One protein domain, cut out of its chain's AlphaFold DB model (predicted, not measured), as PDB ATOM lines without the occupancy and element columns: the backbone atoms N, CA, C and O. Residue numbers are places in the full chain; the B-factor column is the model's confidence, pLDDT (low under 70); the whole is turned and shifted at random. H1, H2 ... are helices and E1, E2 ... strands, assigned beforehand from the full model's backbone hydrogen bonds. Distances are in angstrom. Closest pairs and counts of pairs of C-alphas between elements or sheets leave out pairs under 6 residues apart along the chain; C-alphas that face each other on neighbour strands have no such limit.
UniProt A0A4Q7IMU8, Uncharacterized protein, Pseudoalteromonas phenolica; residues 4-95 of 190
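Overview. This is residues 4 to 95 of the 190 residues of an uncharacterized protein of Pseudoalteromonas phenolica (UniProt A0A4Q7IMU8). A small twisted sheet of four strands, E2 to E5, makes the middle of the body, with two helices set beside its strands near the E2 edge on opposite faces: the short H1 on one, and on the other the long H2, which meets E2 and E3 with its residues 76 to 83 and then runs out from the body as an arm, with residues 84 to 95 sticking out. E1 sits close by E2, E3 and the first residue of H2, and the long loop between E3 and E4 reaches out to Gly 40, far from the tip of that arm. The printed part has 92 residues with five named strands followed by two named helices, in the order E1 E2 E3 E4 E5 H1 H2; the sheet's order is E2 - E3 - E4 - E5, all antiparallel, and the class is mixed, helices and strands. The whole is only just compact, close to loose, with a radius of gyration of the C-alphas of 14.2 A, and its spans of 49 by 31 by 24 A make an elongated outline.

Along the chain. E1 is residues 11 to 13, 6.9 A long, and begins at C-alpha 11 at (140.838, 195.409, 231.281). E2 is residues 23 to 26, 10.6 A, and E3 residues 32 to 36, 13.1 A. E4 is residues 48 to 51, 9.8 A, and E5 residues 55 to 57, 6.6 A. H1 is residues 62 to 70, 12.3 A, with C-alpha 62 at (147.191, 214.559, 250.973). H2 is residues 76 to 93, 26.4 A, and ends at C-alpha 93 at (152.235, 223.712, 222.315).

Arrangement. E2, E3, E4 and E5 form a meander, each strand the antiparallel neighbour of the one before. E2 and E3 are a hairpin, with N 33 and O 25 within hydrogen-bond range at 2.8 A. In the hairpin of E3 and E4, N 36 and O 48 are 2.9 A apart; in that of E4 and E5, N 51 and O 55 are 2.8 A apart. From edge to edge the strands' lines turn by 84 degrees. E1 pairs with no named strand, but residues 11 to 12 of E1 pair antiparallel with residues 4 to 5. The closest C-alphas of E1 and E3 are those of Pro 13 and Thr 34, 6.4 A apart. H1 is on the sheet at a height of 10.1 A, its closest C-alphas to E2 being Ile 68 and Tyr 25, 7.0 A. H2 is on the opposite face at a height of 6.0 A; the C-alphas of Ile 76 and Val 24, 6.5 A apart, are its closest to E2. H1 and H2 are apart. In both helices every O i to N i+4 pair is within hydrogen-bond range.

Size, cuts and confidence. The C-alphas of Gly 40 and Asn 95, 49.6 A apart, are the two farthest apart. Residues 84 to 95, of which 84 to 93 belong to H2, stand free; the body without them spans 33 by 24 by 22 A. The link from E3 to E4, 11 residues, is long. The printed part has no cut. The mean pLDDT of the printed part is 90.3, and residues 88 to 95 are under 70.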
ATOM      1  N   VAL A   4     142.205 191.051 233.805       91.62
ATOM      2  CA  VAL A   4     140.828 190.649 234.097       91.62
ATOM      3  C   VAL A   4     139.884 191.626 233.393       91.62
ATOM      4  O   VAL A   4     140.095 192.838 233.511       91.62
ATOM      5  N   PRO A   5     138.870 191.142 232.655       92.88
ATOM      6  CA  PRO A   5     137.890 192.015 232.018       92.88
ATOM      7  C   PRO A   5     137.006 192.702 233.065       92.88
ATOM      8  O   PRO A   5     136.638 192.093 234.074       92.88
ATOM      9  N   VAL A   6     136.647 193.962 232.819       91.44
ATOM     10  CA  VAL A   6     135.728 194.733 233.674       91.44
ATOM     11  C   VAL A   6     134.340 194.798 233.040       91.44
ATOM     12  O   VAL A   6     134.194 194.851 231.818       91.44
ATOM     13  N   GLU A   7     133.291 194.811 233.870       85.31
ATOM     14  CA  GLU A   7     131.927 195.059 233.396       85.31
ATOM     15  C   GLU A   7     131.854 196.420 232.694       85.31
ATOM     16  O   GLU A   7     132.229 197.437 233.276       85.31
ATOM     17  N   GLY A   8     131.377 196.444 231.449       83.88
ATOM     18  CA  GLY A   8     131.381 197.645 230.605       83.88
ATOM     19  C   GLY A   8     132.537 197.725 229.602       83.88
ATOM     20  O   GLY A   8     132.578 198.679 228.833       83.88
ATOM     21  N   GLY A   9     133.414 196.717 229.556       88.75
ATOM     22  CA  GLY A   9     134.520 196.632 228.600       88.75
ATOM     23  C   GLY A   9     135.859 197.083 229.188       88.75
ATOM     24  O   GLY A   9     135.910 197.698 230.250       88.75
ATOM     25  N   GLY A  10     136.943 196.741 228.488       92.00
ATOM     26  CA  GLY A  10     138.322 197.010 228.907       92.00
ATOM     27  C   GLY A  10     138.858 196.047 229.968       92.00
ATOM     28  O   GLY A  10     138.191 195.087 230.375       92.00
ATOM     29  N   HIS A  11     140.090 196.307 230.406       94.62
ATOM     30  CA  HIS A  11     140.838 195.409 231.281       94.62
ATOM     31  C   HIS A  11     141.441 196.122 232.486       94.62
ATOM     32  O   HIS A  11     141.808 197.296 232.440       94.62
ATOM     33  N   VAL A  12     141.599 195.363 233.569       94.06
ATOM     34  CA  VAL A  12     142.375 195.766 234.744       94.06
ATOM     35  C   VAL A  12     143.414 194.704 235.096       94.06
ATOM     36  O   VAL A  12     143.211 193.517 234.825       94.06
ATOM     37  N   PRO A  13     144.534 195.092 235.725       93.00
ATOM     38  CA  PRO A  13     145.512 194.146 236.224       93.00
ATOM     39  C   PRO A  13     144.886 193.231 237.275       93.00
ATOM     40  O   PRO A  13     144.155 193.683 238.158       93.00
ATOM     41  N   MET A  14     145.225 191.946 237.236       91.44
ATOM     42  CA  MET A  14     144.857 191.034 238.310       91.44
ATOM     43  C   MET A  14     145.559 191.462 239.607       91.44
ATOM     44  O   MET A  14     146.787 191.467 239.693       91.44
ATOM     45  N   SER A  15     144.772 191.808 240.626       89.25
ATOM     46  CA  SER A  15     145.274 192.181 241.950       89.25
ATOM     47  C   SER A  15     145.195 191.006 242.924       89.25
ATOM     48  O   SER A  15     144.238 190.237 242.914       89.25
ATOM     49  N   ALA A  16     146.184 190.898 243.815       87.38
ATOM     50  CA  ALA A  16     146.171 189.938 244.922       87.38
ATOM     51  C   ALA A  16     145.319 190.410 246.121       87.38
ATOM     52  O   ALA A  16     145.195 189.696 247.119       87.38
ATOM     53  N   SER A  17     144.764 191.629 246.076       88.75
ATOM     54  CA  SER A  17     143.976 192.168 247.184       88.75
ATOM     55  C   SER A  17     142.603 191.522 247.298       88.75
ATOM     56  O   SER A  17     141.936 191.252 246.307       88.75
ATOM     57  N   LYS A  18     142.124 191.391 248.539       91.44
ATOM     58  CA  LYS A  18     140.720 191.059 248.829       91.44
ATOM     59  C   LYS A  18     139.789 192.272 248.736       91.44
ATOM     60  O   LYS A  18     138.574 192.109 248.800       91.44
ATOM     61  N   ASN A  19     140.341 193.485 248.699       93.06
ATOM     62  CA  ASN A  19     139.550 194.703 248.550       93.06
ATOM     63  C   ASN A  19     139.237 194.927 247.065       93.06
ATOM     64  O   ASN A  19     140.075 194.592 246.225       93.06
ATOM     65  N   PRO A  20     138.068 195.502 246.733       92.31
ATOM     66  CA  PRO A  20     137.696 195.741 245.345       92.31
ATOM     67  C   PRO A  20     138.711 196.657 244.657       92.31
ATOM     68  O   PRO A  20     139.303 197.535 245.296       92.31
ATOM     69  N   VAL A  21     138.917 196.424 243.363       94.88
ATOM     70  CA  VAL A  21     139.673 197.328 242.493       94.88
ATOM     71  C   VAL A  21     138.759 198.505 242.168       94.88
ATOM     72  O   VAL A  21     137.657 198.308 241.666       94.88
ATOM     73  N   LEU A  22     139.199 199.717 242.494       94.88
ATOM     74  CA  LEU A  22     138.480 200.950 242.166       94.88
ATOM     75  C   LEU A  22     138.849 201.479 240.778       94.88
ATOM     76  O   LEU A  22     138.065 202.201 240.174       94.88
ATOM     77  N   GLY A  23     140.039 201.127 240.299       95.56
ATOM     78  CA  GLY A  23     140.560 201.543 239.009       95.56
ATOM     79  C   GLY A  23     142.044 201.224 238.881       95.56
ATOM     80  O   GLY A  23     142.605 200.443 239.661       95.56
ATOM     81  N   VAL A  24     142.674 201.857 237.903       96.69
ATOM     82  CA  VAL A  24     144.085 201.712 237.558       96.69
ATOM     83  C   VAL A  24     144.793 203.058 237.573       96.69
ATOM     84  O   VAL A  24     144.183 204.098 237.336       96.69
ATOM     85  N   TYR A  25     146.087 203.022 237.870       97.00
ATOM     86  CA  TYR A  25     146.945 204.198 237.975       97.00
ATOM     87  C   TYR A  25     148.359 203.842 237.507       97.00
ATOM     88  O   TYR A  25     148.860 202.763 237.843       97.00
ATOM     89  N   ARG A  26     149.031 204.736 236.768       96.25
ATOM     90  CA  ARG A  26     150.424 204.514 236.360       96.25
ATOM     91  C   ARG A  26     151.361 204.886 237.498       96.25
ATOM     92  O   ARG A  26     151.523 206.049 237.853       96.25
ATOM     93  N   HIS A  27     151.979 203.869 238.085       95.38
ATOM     94  CA  HIS A  27     152.907 204.050 239.186       95.38
ATOM     95  C   HIS A  27     154.190 204.747 238.710       95.38
ATOM     96  O   HIS A  27     154.581 204.621 237.551       95.38
ATOM     97  N   HIS A  28     154.911 205.407 239.619       92.38
ATOM     98  CA  HIS A  28     156.159 206.115 239.296       92.38
ATOM     99  C   HIS A  28     157.254 205.206 238.704       92.38
ATOM    100  O   HIS A  28     158.206 205.685 238.100       92.38
ATOM    101  N   CYS A  29     157.128 203.884 238.859       92.88
ATOM    102  CA  CYS A  29     158.032 202.908 238.251       92.88
ATOM    103  C   CYS A  29     157.701 202.567 236.787       92.88
ATOM    104  O   CYS A  29     158.362 201.698 236.215       92.88
ATOM    105  N   GLY A  30     156.674 203.201 236.215       92.56
ATOM    106  CA  GLY A  30     156.194 202.998 234.850       92.56
ATOM    107  C   GLY A  30     155.117 201.923 234.714       92.56
ATOM    108  O   GLY A  30     154.411 201.922 233.712       92.56
ATOM    109  N   GLU A  31     154.942 201.049 235.708       94.94
ATOM    110  CA  GLU A  31     153.954 199.968 235.637       94.94
ATOM    111  C   GLU A  31     152.557 200.388 236.084       94.94
ATOM    112  O   GLU A  31     152.388 201.196 237.002       94.94
ATOM    113  N   ILE A  32     151.544 199.770 235.478       96.06
ATOM    114  CA  ILE A  32     150.149 200.002 235.845       96.06
ATOM    115  C   ILE A  32     149.833 199.254 237.142       96.06
ATOM    116  O   ILE A  32     149.955 198.031 237.240       96.06
ATOM    117  N   ALA A  33     149.420 200.011 238.152       96.62
ATOM    118  CA  ALA A  33     149.002 199.514 239.449       96.62
ATOM    119  C   ALA A  33     147.476 199.515 239.570       96.62
ATOM    120  O   ALA A  33     146.774 200.301 238.934       96.62
ATOM    121  N   THR A  34     146.970 198.646 240.441       96.81
ATOM    122  CA  THR A  34     145.553 198.650 240.831       96.81
ATOM    123  C   THR A  34     145.340 199.549 242.034       96.81
ATOM    124  O   THR A  34     146.117 199.514 242.992       96.81
ATOM    125  N   VAL A  35     144.280 200.351 241.986       97.06
ATOM    126  CA  VAL A  35     143.897 201.275 243.052       97.06
ATOM    127  C   VAL A  35     142.849 200.617 243.931       97.06
ATOM    128  O   VAL A  35     141.846 200.087 243.452       97.06
ATOM    129  N   HIS A  36     143.060 200.686 245.237       96.38
ATOM    130  CA  HIS A  36     142.169 200.113 246.232       96.38
ATOM    131  C   HIS A  36     141.915 201.098 247.370       96.38
ATOM    132  O   HIS A  36     142.656 202.057 247.581       96.38
ATOM    133  N   GLN A  37     140.875 200.823 248.153       95.44
ATOM    134  CA  GLN A  37     140.548 201.578 249.356       95.44
ATOM    135  C   GLN A  37     140.604 200.662 250.584       95.44
ATOM    136  O   GLN A  37     140.095 199.536 250.540       95.44
ATOM    137  N   PRO A  38     141.232 201.103 251.690       94.06
ATOM    138  CA  PRO A  38     141.263 200.325 252.915       94.06
ATOM    139  C   PRO A  38     139.868 200.270 253.546       94.06
ATOM    140  O   PRO A  38     139.069 201.201 253.449       94.06
ATOM    141  N   LYS A  39     139.581 199.168 254.243       91.06
ATOM    142  CA  LYS A  39     138.326 199.008 254.979       91.06
ATOM    143  C   LYS A  39     138.322 199.886 256.235       91.06
ATOM    144  O   LYS A  39     139.330 199.996 256.931       91.06
ATOM    145  N   GLY A  40     137.157 200.444 256.557       90.81
ATOM    146  CA  GLY A  40     136.910 201.191 257.791       90.81
ATOM    147  C   GLY A  40     136.720 202.694 257.580       90.81
ATOM    148  O   GLY A  40     137.409 203.328 256.785       90.81
ATOM    149  N   GLN A  41     135.795 203.272 258.349       90.69
ATOM    150  CA  GLN A  41     135.329 204.654 258.174       90.69
ATOM    151  C   GLN A  41     136.454 205.693 258.303       90.69
ATOM    152  O   GLN A  41     136.538 206.630 257.518       90.69
ATOM    153  N   LYS A  42     137.386 205.487 259.241       91.88
ATOM    154  CA  LYS A  42     138.483 206.433 259.505       91.88
ATOM    155  C   LYS A  42     139.495 206.552 258.359       91.88
ATOM    156  O   LYS A  42     140.165 207.568 258.268       91.88
ATOM    157  N   LYS A  43     139.619 205.528 257.504       91.44
ATOM    158  CA  LYS A  43     140.581 205.490 256.387       91.44
ATOM    159  C   LYS A  43     139.897 205.542 255.019       91.44
ATOM    160  O   LYS A  43     140.545 205.328 254.004       91.44
ATOM    161  N   ALA A  44     138.598 205.840 254.979       90.19
ATOM    162  CA  ALA A  44     137.824 205.828 253.741       90.19
ATOM    163  C   ALA A  44     138.284 206.887 252.716       90.19
ATOM    164  O   ALA A  44     138.058 206.730 251.519       90.19
ATOM    165  N   HIS A  45     138.960 207.942 253.164       90.75
ATOM    166  CA  HIS A  45     139.543 208.959 252.289       90.75
ATOM    167  C   HIS A  45     140.854 208.507 251.627       90.75
ATOM    168  O   HIS A  45     141.251 209.093 250.626       90.75
ATOM    169  N   LEU A  46     141.509 207.465 252.149       95.31
ATOM    170  CA  LEU A  46     142.786 206.984 251.632       95.31
ATOM    171  C   LEU A  46     142.588 205.996 250.485       95.31
ATOM    172  O   LEU A  46     141.609 205.246 250.423       95.31
ATOM    173  N   ARG A  47     143.562 205.973 249.591       96.00
ATOM    174  CA  ARG A  47     143.747 204.989 248.534       96.00
ATOM    175  C   ARG A  47     145.132 204.382 248.677       96.00
ATOM    176  O   ARG A  47     146.050 205.023 249.177       96.00
ATOM    177  N   TYR A  48     145.268 203.134 248.273       96.00
ATOM    178  CA  TYR A  48     146.564 202.478 248.187       96.00
ATOM    179  C   TYR A  48     146.690 201.776 246.844       96.00
ATOM    180  O   TYR A  48     145.686 201.382 246.241       96.00
ATOM    181  N   LEU A  49     147.928 201.630 246.389       96.19
ATOM    182  CA  LEU A  49     148.258 201.050 245.100       96.19
ATOM    183  C   LEU A  49     148.872 199.670 245.297       96.19
ATOM    184  O   LEU A  49     149.667 199.448 246.212       96.19
ATOM    185  N   LEU A  50     148.528 198.740 244.414       96.25
ATOM    186  CA  LEU A  50     149.227 197.468 244.280       96.25
ATOM    187  C   LEU A  50     149.881 197.403 242.907       96.25
ATOM    188  O   LEU A  50     149.229 197.156 241.891       96.25
ATOM    189  N   CYS A  51     151.187 197.641 242.908       94.62
ATOM    190  CA  CYS A  51     152.060 197.536 241.754       94.62
ATOM    191  C   CYS A  51     152.716 196.142 241.727       94.62
ATOM    192  O   CYS A  51     153.237 195.685 242.750       94.62
ATOM    193  N   PRO A  52     152.781 195.451 240.576       92.12
ATOM    194  CA  PRO A  52     153.450 194.149 240.486       92.12
ATOM    195  C   PRO A  52     154.951 194.225 240.823       92.12
ATOM    196  O   PRO A  52     155.492 193.321 241.478       92.12
ATOM    197  N   LYS A  53     155.600 195.331 240.427       92.62
ATOM    198  CA  LYS A  53     157.031 195.597 240.617       92.62
ATOM    199  C   LYS A  53     157.334 196.144 242.016       92.62
ATOM    200  O   LYS A  53     158.116 195.542 242.743       92.62
ATOM    201  N   CYS A  54     156.670 197.230 242.415       91.56
ATOM    202  CA  CYS A  54     156.940 197.943 243.675       91.56
ATOM    203  C   CYS A  54     156.146 197.426 244.882       91.56
ATOM    204  O   CYS A  54     156.391 197.853 246.004       91.56
ATOM    205  N   LYS A  55     155.222 196.483 244.670       91.88
ATOM    206  CA  LYS A  55     154.313 195.942 245.689       91.88
ATOM    207  C   LYS A  55     153.303 196.986 246.166       91.88
ATOM    208  O   LYS A  55     152.632 197.603 245.343       91.88
ATOM    209  N   CYS A  56     153.099 197.080 247.474       93.81
ATOM    210  CA  CYS A  56     152.032 197.859 248.077       93.81
ATOM    211  C   CYS A  56     152.535 199.254 248.439       93.81
ATOM    212  O   CYS A  56     153.427 199.375 249.274       93.81
ATOM    213  N   ASP A  57     151.930 200.282 247.853       93.56
ATOM    214  CA  ASP A  57     152.145 201.677 248.228       93.56
ATOM    215  C   ASP A  57     150.925 202.183 249.004       93.56
ATOM    216  O   ASP A  57     149.810 202.225 248.481       93.56
ATOM    217  N   GLN A  58     151.143 202.528 250.274       93.25
ATOM    218  CA  GLN A  58     150.125 203.002 251.215       93.25
ATOM    219  C   GLN A  58     150.419 204.419 251.728       93.25
ATOM    220  O   GLN A  58     149.976 204.773 252.824       93.25
ATOM    221  N   ALA A  59     151.193 205.217 250.985       92.62
ATOM    222  CA  ALA A  59     151.530 206.576 251.387       92.62
ATOM    223  C   ALA A  59     150.266 207.417 251.632       92.62
ATOM    224  O   ALA A  59     149.349 207.431 250.819       92.62
ATOM    225  N   SER A  60     150.206 208.134 252.756       92.38
ATOM    226  CA  SER A  60     149.004 208.850 253.215       92.38
ATOM    227  C   SER A  60     149.079 210.372 253.062       92.38
ATOM    228  O   SER A  60     148.332 211.073 253.734       92.38
ATOM    229  N   GLY A  61     150.006 210.893 252.252       95.25
ATOM    230  CA  GLY A  61     150.139 212.335 252.023       95.25
ATOM    231  C   GLY A  61     148.982 212.881 251.187       95.25
ATOM    232  O   GLY A  61     148.627 212.278 250.176       95.25
ATOM    233  N   ASP A  62     148.407 214.015 251.592       95.69
ATOM    234  CA  ASP A  62     147.191 214.559 250.973       95.69
ATOM    235  C   ASP A  62     147.361 214.859 249.480       95.69
ATOM    236  O   ASP A  62     146.510 214.463 248.684       95.69
ATOM    237  N   GLU A  63     148.473 215.486 249.091       95.88
ATOM    238  CA  GLU A  63     148.795 215.789 247.688       95.88
ATOM    239  C   GLU A  63     148.900 214.511 246.851       95.88
ATOM    240  O   GLU A  63     148.284 214.385 245.796       95.88
ATOM    241  N   TYR A  64     149.608 213.501 247.360       95.62
ATOM    242  CA  TYR A  64     149.746 212.226 246.663       95.62
ATOM    243  C   TYR A  64     148.403 211.498 246.530       95.62
ATOM    244  O   TYR A  64     148.069 210.951 245.482       95.62
ATOM    245  N   GLN A  65     147.577 211.548 247.573       96.56
ATOM    246  CA  GLN A  65     146.226 210.996 247.548       96.56
ATOM    247  C   GLN A  65     145.305 211.742 246.575       96.56
ATOM    248  O   GLN A  65     144.372 211.137 246.043       96.56
ATOM    249  N   GLN A  66     145.511 213.043 246.357       96.25
ATOM    250  CA  GLN A  66     144.815 213.807 245.315       96.25
ATOM    251  C   GLN A  66     145.275 213.363 243.924       96.25
ATOM    252  O   GLN A  66     144.428 212.979 243.123       96.25
ATOM    253  N   LEU A  67     146.587 213.268 243.687       95.19
ATOM    254  CA  LEU A  67     147.146 212.795 242.414       95.19
ATOM    255  C   LEU A  67     146.634 211.408 242.026       95.19
ATOM    256  O   LEU A  67     146.259 211.194 240.870       95.19
ATOM    257  N   ILE A  68     146.571 210.481 242.989       96.31
ATOM    258  CA  ILE A  68     145.984 209.157 242.768       96.31
ATOM    259  C   ILE A  68     144.526 209.308 242.338       96.31
ATOM    260  O   ILE A  68     144.135 208.723 241.336       96.31
ATOM    261  N   ARG A  69     143.712 210.090 243.056       95.19
ATOM    262  CA  ARG A  69     142.282 210.256 242.742       95.19
ATOM    263  C   ARG A  69     142.041 210.886 241.370       95.19
ATOM    264  O   ARG A  69     141.128 210.447 240.682       95.19
ATOM    265  N   GLU A  70     142.840 211.872 240.985       95.38
ATOM    266  CA  GLU A  70     142.702 212.590 239.712       95.38
ATOM    267  C   GLU A  70     143.159 211.769 238.505       95.38
ATOM    268  O   GLU A  70     142.591 211.897 237.426       95.38
ATOM    269  N   ASN A  71     144.163 210.905 238.684       95.94
ATOM    270  CA  ASN A  71     144.729 210.086 237.609       95.94
ATOM    271  C   ASN A  71     144.362 208.598 237.751       95.94
ATOM    272  O   ASN A  71     145.057 207.733 237.218       95.94
ATOM    273  N   THR A  72     143.296 208.282 238.494       96.38
ATOM    274  CA  THR A  72     142.715 206.935 238.501       96.38
ATOM    275  C   THR A  72     141.710 206.825 237.364       96.38
ATOM    276  O   THR A  72     140.755 207.597 237.302       96.38
ATOM    277  N   TYR A  73     141.885 205.815 236.521       96.81
ATOM    278  CA  TYR A  73     140.969 205.486 235.426       96.81
ATOM    279  C   TYR A  73     140.305 204.134 235.679       96.81
ATOM    280  O   TYR A  73     140.792 203.346 236.494       96.81
ATOM    281  N   ARG A  74     139.178 203.841 235.021       95.25
ATOM    282  CA  ARG A  74     138.455 202.585 235.271       95.25
ATOM    283  C   ARG A  74     139.187 201.392 234.667       95.25
ATOM    284  O   ARG A  74     139.216 200.324 235.280       95.25
ATOM    285  N   THR A  75     139.776 201.582 233.490       96.44
ATOM    286  CA  THR A  75     140.439 200.537 232.706       96.44
ATOM    287  C   THR A  75     141.810 200.993 232.212       96.44
ATOM    288  O   THR A  75     142.130 202.183 232.213       96.44
ATOM    289  N   ILE A  76     142.640 200.027 231.813       95.94
ATOM    290  CA  ILE A  76     143.973 200.283 231.251       95.94
ATOM    291  C   ILE A  76     143.865 201.113 229.972       95.94
ATOM    292  O   ILE A  76     144.622 202.057 229.784       95.94
ATOM    293  N   GLU A  77     142.889 200.801 229.130       95.75
ATOM    294  CA  GLU A  77     142.697 201.456 227.843       95.75
ATOM    295  C   GLU A  77     142.324 202.938 228.009       95.75
ATOM    296  O   GLU A  77     142.813 203.786 227.267       95.75
ATOM    297  N   GLU A  78     141.499 203.270 229.010       95.56
ATOM    298  CA  GLU A  78     141.178 204.662 229.350       95.56
ATOM    299  C   GLU A  78     142.415 205.430 229.830       95.56
ATOM    300  O   GLU A  78     142.622 206.581 229.439       95.56
ATOM    301  N   LEU A  79     143.242 204.787 230.659       95.81
ATOM    302  CA  LEU A  79     144.485 205.367 231.159       95.81
ATOM    303  C   LEU A  79     145.455 205.655 230.011       95.81
ATOM    304  O   LEU A  79     145.971 206.766 229.904       95.81
ATOM    305  N   GLU A  80     145.668 204.685 229.125       95.00
ATOM    306  CA  GLU A  80     146.570 204.828 227.979       95.00
ATOM    307  C   GLU A  80     146.064 205.879 226.984       95.00
ATOM    308  O   GLU A  80     146.850 206.685 226.486       95.00
ATOM    309  N   ALA A  81     144.752 205.941 226.742       95.00
ATOM    310  CA  ALA A  81     144.155 206.982 225.911       95.00
ATOM    311  C   ALA A  81     144.367 208.383 226.509       95.00
ATOM    312  O   ALA A  81     144.732 209.317 225.792       95.00
ATOM    313  N   ALA A  82     144.189 208.541 227.824       93.38
ATOM    314  CA  ALA A  82     144.423 209.813 228.501       93.38
ATOM    315  C   ALA A  82     145.904 210.230 228.469       93.38
ATOM    316  O   ALA A  82     146.216 211.411 228.294       93.38
ATOM    317  N   GLU A  83     146.825 209.275 228.605       91.56
ATOM    318  CA  GLU A  83     148.269 209.509 228.485       91.56
ATOM    319  C   GLU A  83     148.665 209.916 227.058       91.56
ATOM    320  O   GLU A  83     149.438 210.862 226.880       91.56
ATOM    321  N   ALA A  84     148.086 209.275 226.039       90.81
ATOM    322  CA  ALA A  84     148.331 209.610 224.638       90.81
ATOM    323  C   ALA A  84     147.903 211.050 224.299       90.81
ATOM    324  O   ALA A  84     148.633 211.760 223.608       90.81
ATOM    325  N   VAL A  85     146.767 211.518 224.830       87.56
ATOM    326  CA  VAL A  85     146.300 212.905 224.632       87.56
ATOM    327  C   VAL A  85     147.220 213.918 225.320       87.56
ATOM    328  O   VAL A  85     147.525 214.964 224.751       87.56
ATOM    329  N   LYS A  86     147.719 213.617 226.527       80.44
ATOM    330  CA  LYS A  86     148.668 214.507 227.223       80.44
ATOM    331  C   LYS A  86     149.960 214.703 226.418       80.44
ATOM    332  O   LYS A  86     150.516 215.798 226.405       80.44
ATOM    333  N   LEU A  87     150.429 213.666 225.723       74.69
ATOM    334  CA  LEU A  87     151.629 213.741 224.884       74.69
ATOM    335  C   LEU A  87     151.425 214.609 223.634       74.69
ATOM    336  O   LEU A  87     152.328 215.361 223.272       74.69
ATOM    337  N   THR A  88     150.259 214.538 222.988       68.06
ATOM    338  CA  THR A  88     149.988 215.307 221.762       68.06
ATOM    339  C   THR A  88     149.752 216.791 222.032       68.06
ATOM    340  O   THR A  88     150.224 217.623 221.257       68.06
ATOM    341  N   VAL A  89     149.100 217.147 223.143       68.50
ATOM    342  CA  VAL A  89     148.922 218.555 223.553       68.50
ATOM    343  C   VAL A  89     150.274 219.209 223.843       68.50
ATOM    344  O   VAL A  89     150.588 220.243 223.255       68.50
ATOM    345  N   ASN A  90     151.134 218.547 224.624       64.38
ATOM    346  CA  ASN A  90     152.468 219.068 224.940       64.38
ATOM    347  C   ASN A  90     153.364 219.229 223.693       64.38
ATOM    348  O   ASN A  90     154.162 220.160 223.631       64.38
ATOM    349  N   GLN A  91     153.229 218.357 222.684       60.09
ATOM    350  CA  GLN A  91     153.968 218.479 221.415       60.09
ATOM    351  C   GLN A  91     153.415 219.572 220.489       60.09
ATOM    352  O   GLN A  91     154.167 220.149 219.702       60.09
ATOM    353  N   THR A  92     152.115 219.864 220.575       56.78
ATOM    354  CA  THR A  92     151.469 220.913 219.769       56.78
ATOM    355  C   THR A  92     151.761 222.303 220.341       56.78
ATOM    356  O   THR A  92     152.030 223.226 219.580       56.78
ATOM    357  N   GLU A  93     151.817 222.454 221.669       57.31
ATOM    358  CA  GLU A  93     152.235 223.712 222.315       57.31
ATOM    359  C   GLU A  93     153.721 224.048 222.100       57.31
ATOM    360  O   GLU A  93     154.086 225.220 222.108       57.31
ATOM    361  N   GLN A  94     154.578 223.053 221.846       53.28
ATOM    362  CA  GLN A  94     156.000 223.279 221.543       53.28
ATOM    363  C   GLN A  94     156.294 223.598 220.069       53.28
ATOM    364  O   GLN A  94     157.416 223.985 219.752       53.28
ATOM    365  N   ASN A  95     155.308 223.479 219.176       49.41
ATOM    366  CA  ASN A  95     155.446 223.783 217.748       49.41
ATOM    367  C   ASN A  95     154.539 224.949 217.320       49.41
ATOM    368  O   ASN A  95     153.880 224.877 216.284       49.41
TER     369      ASN A  95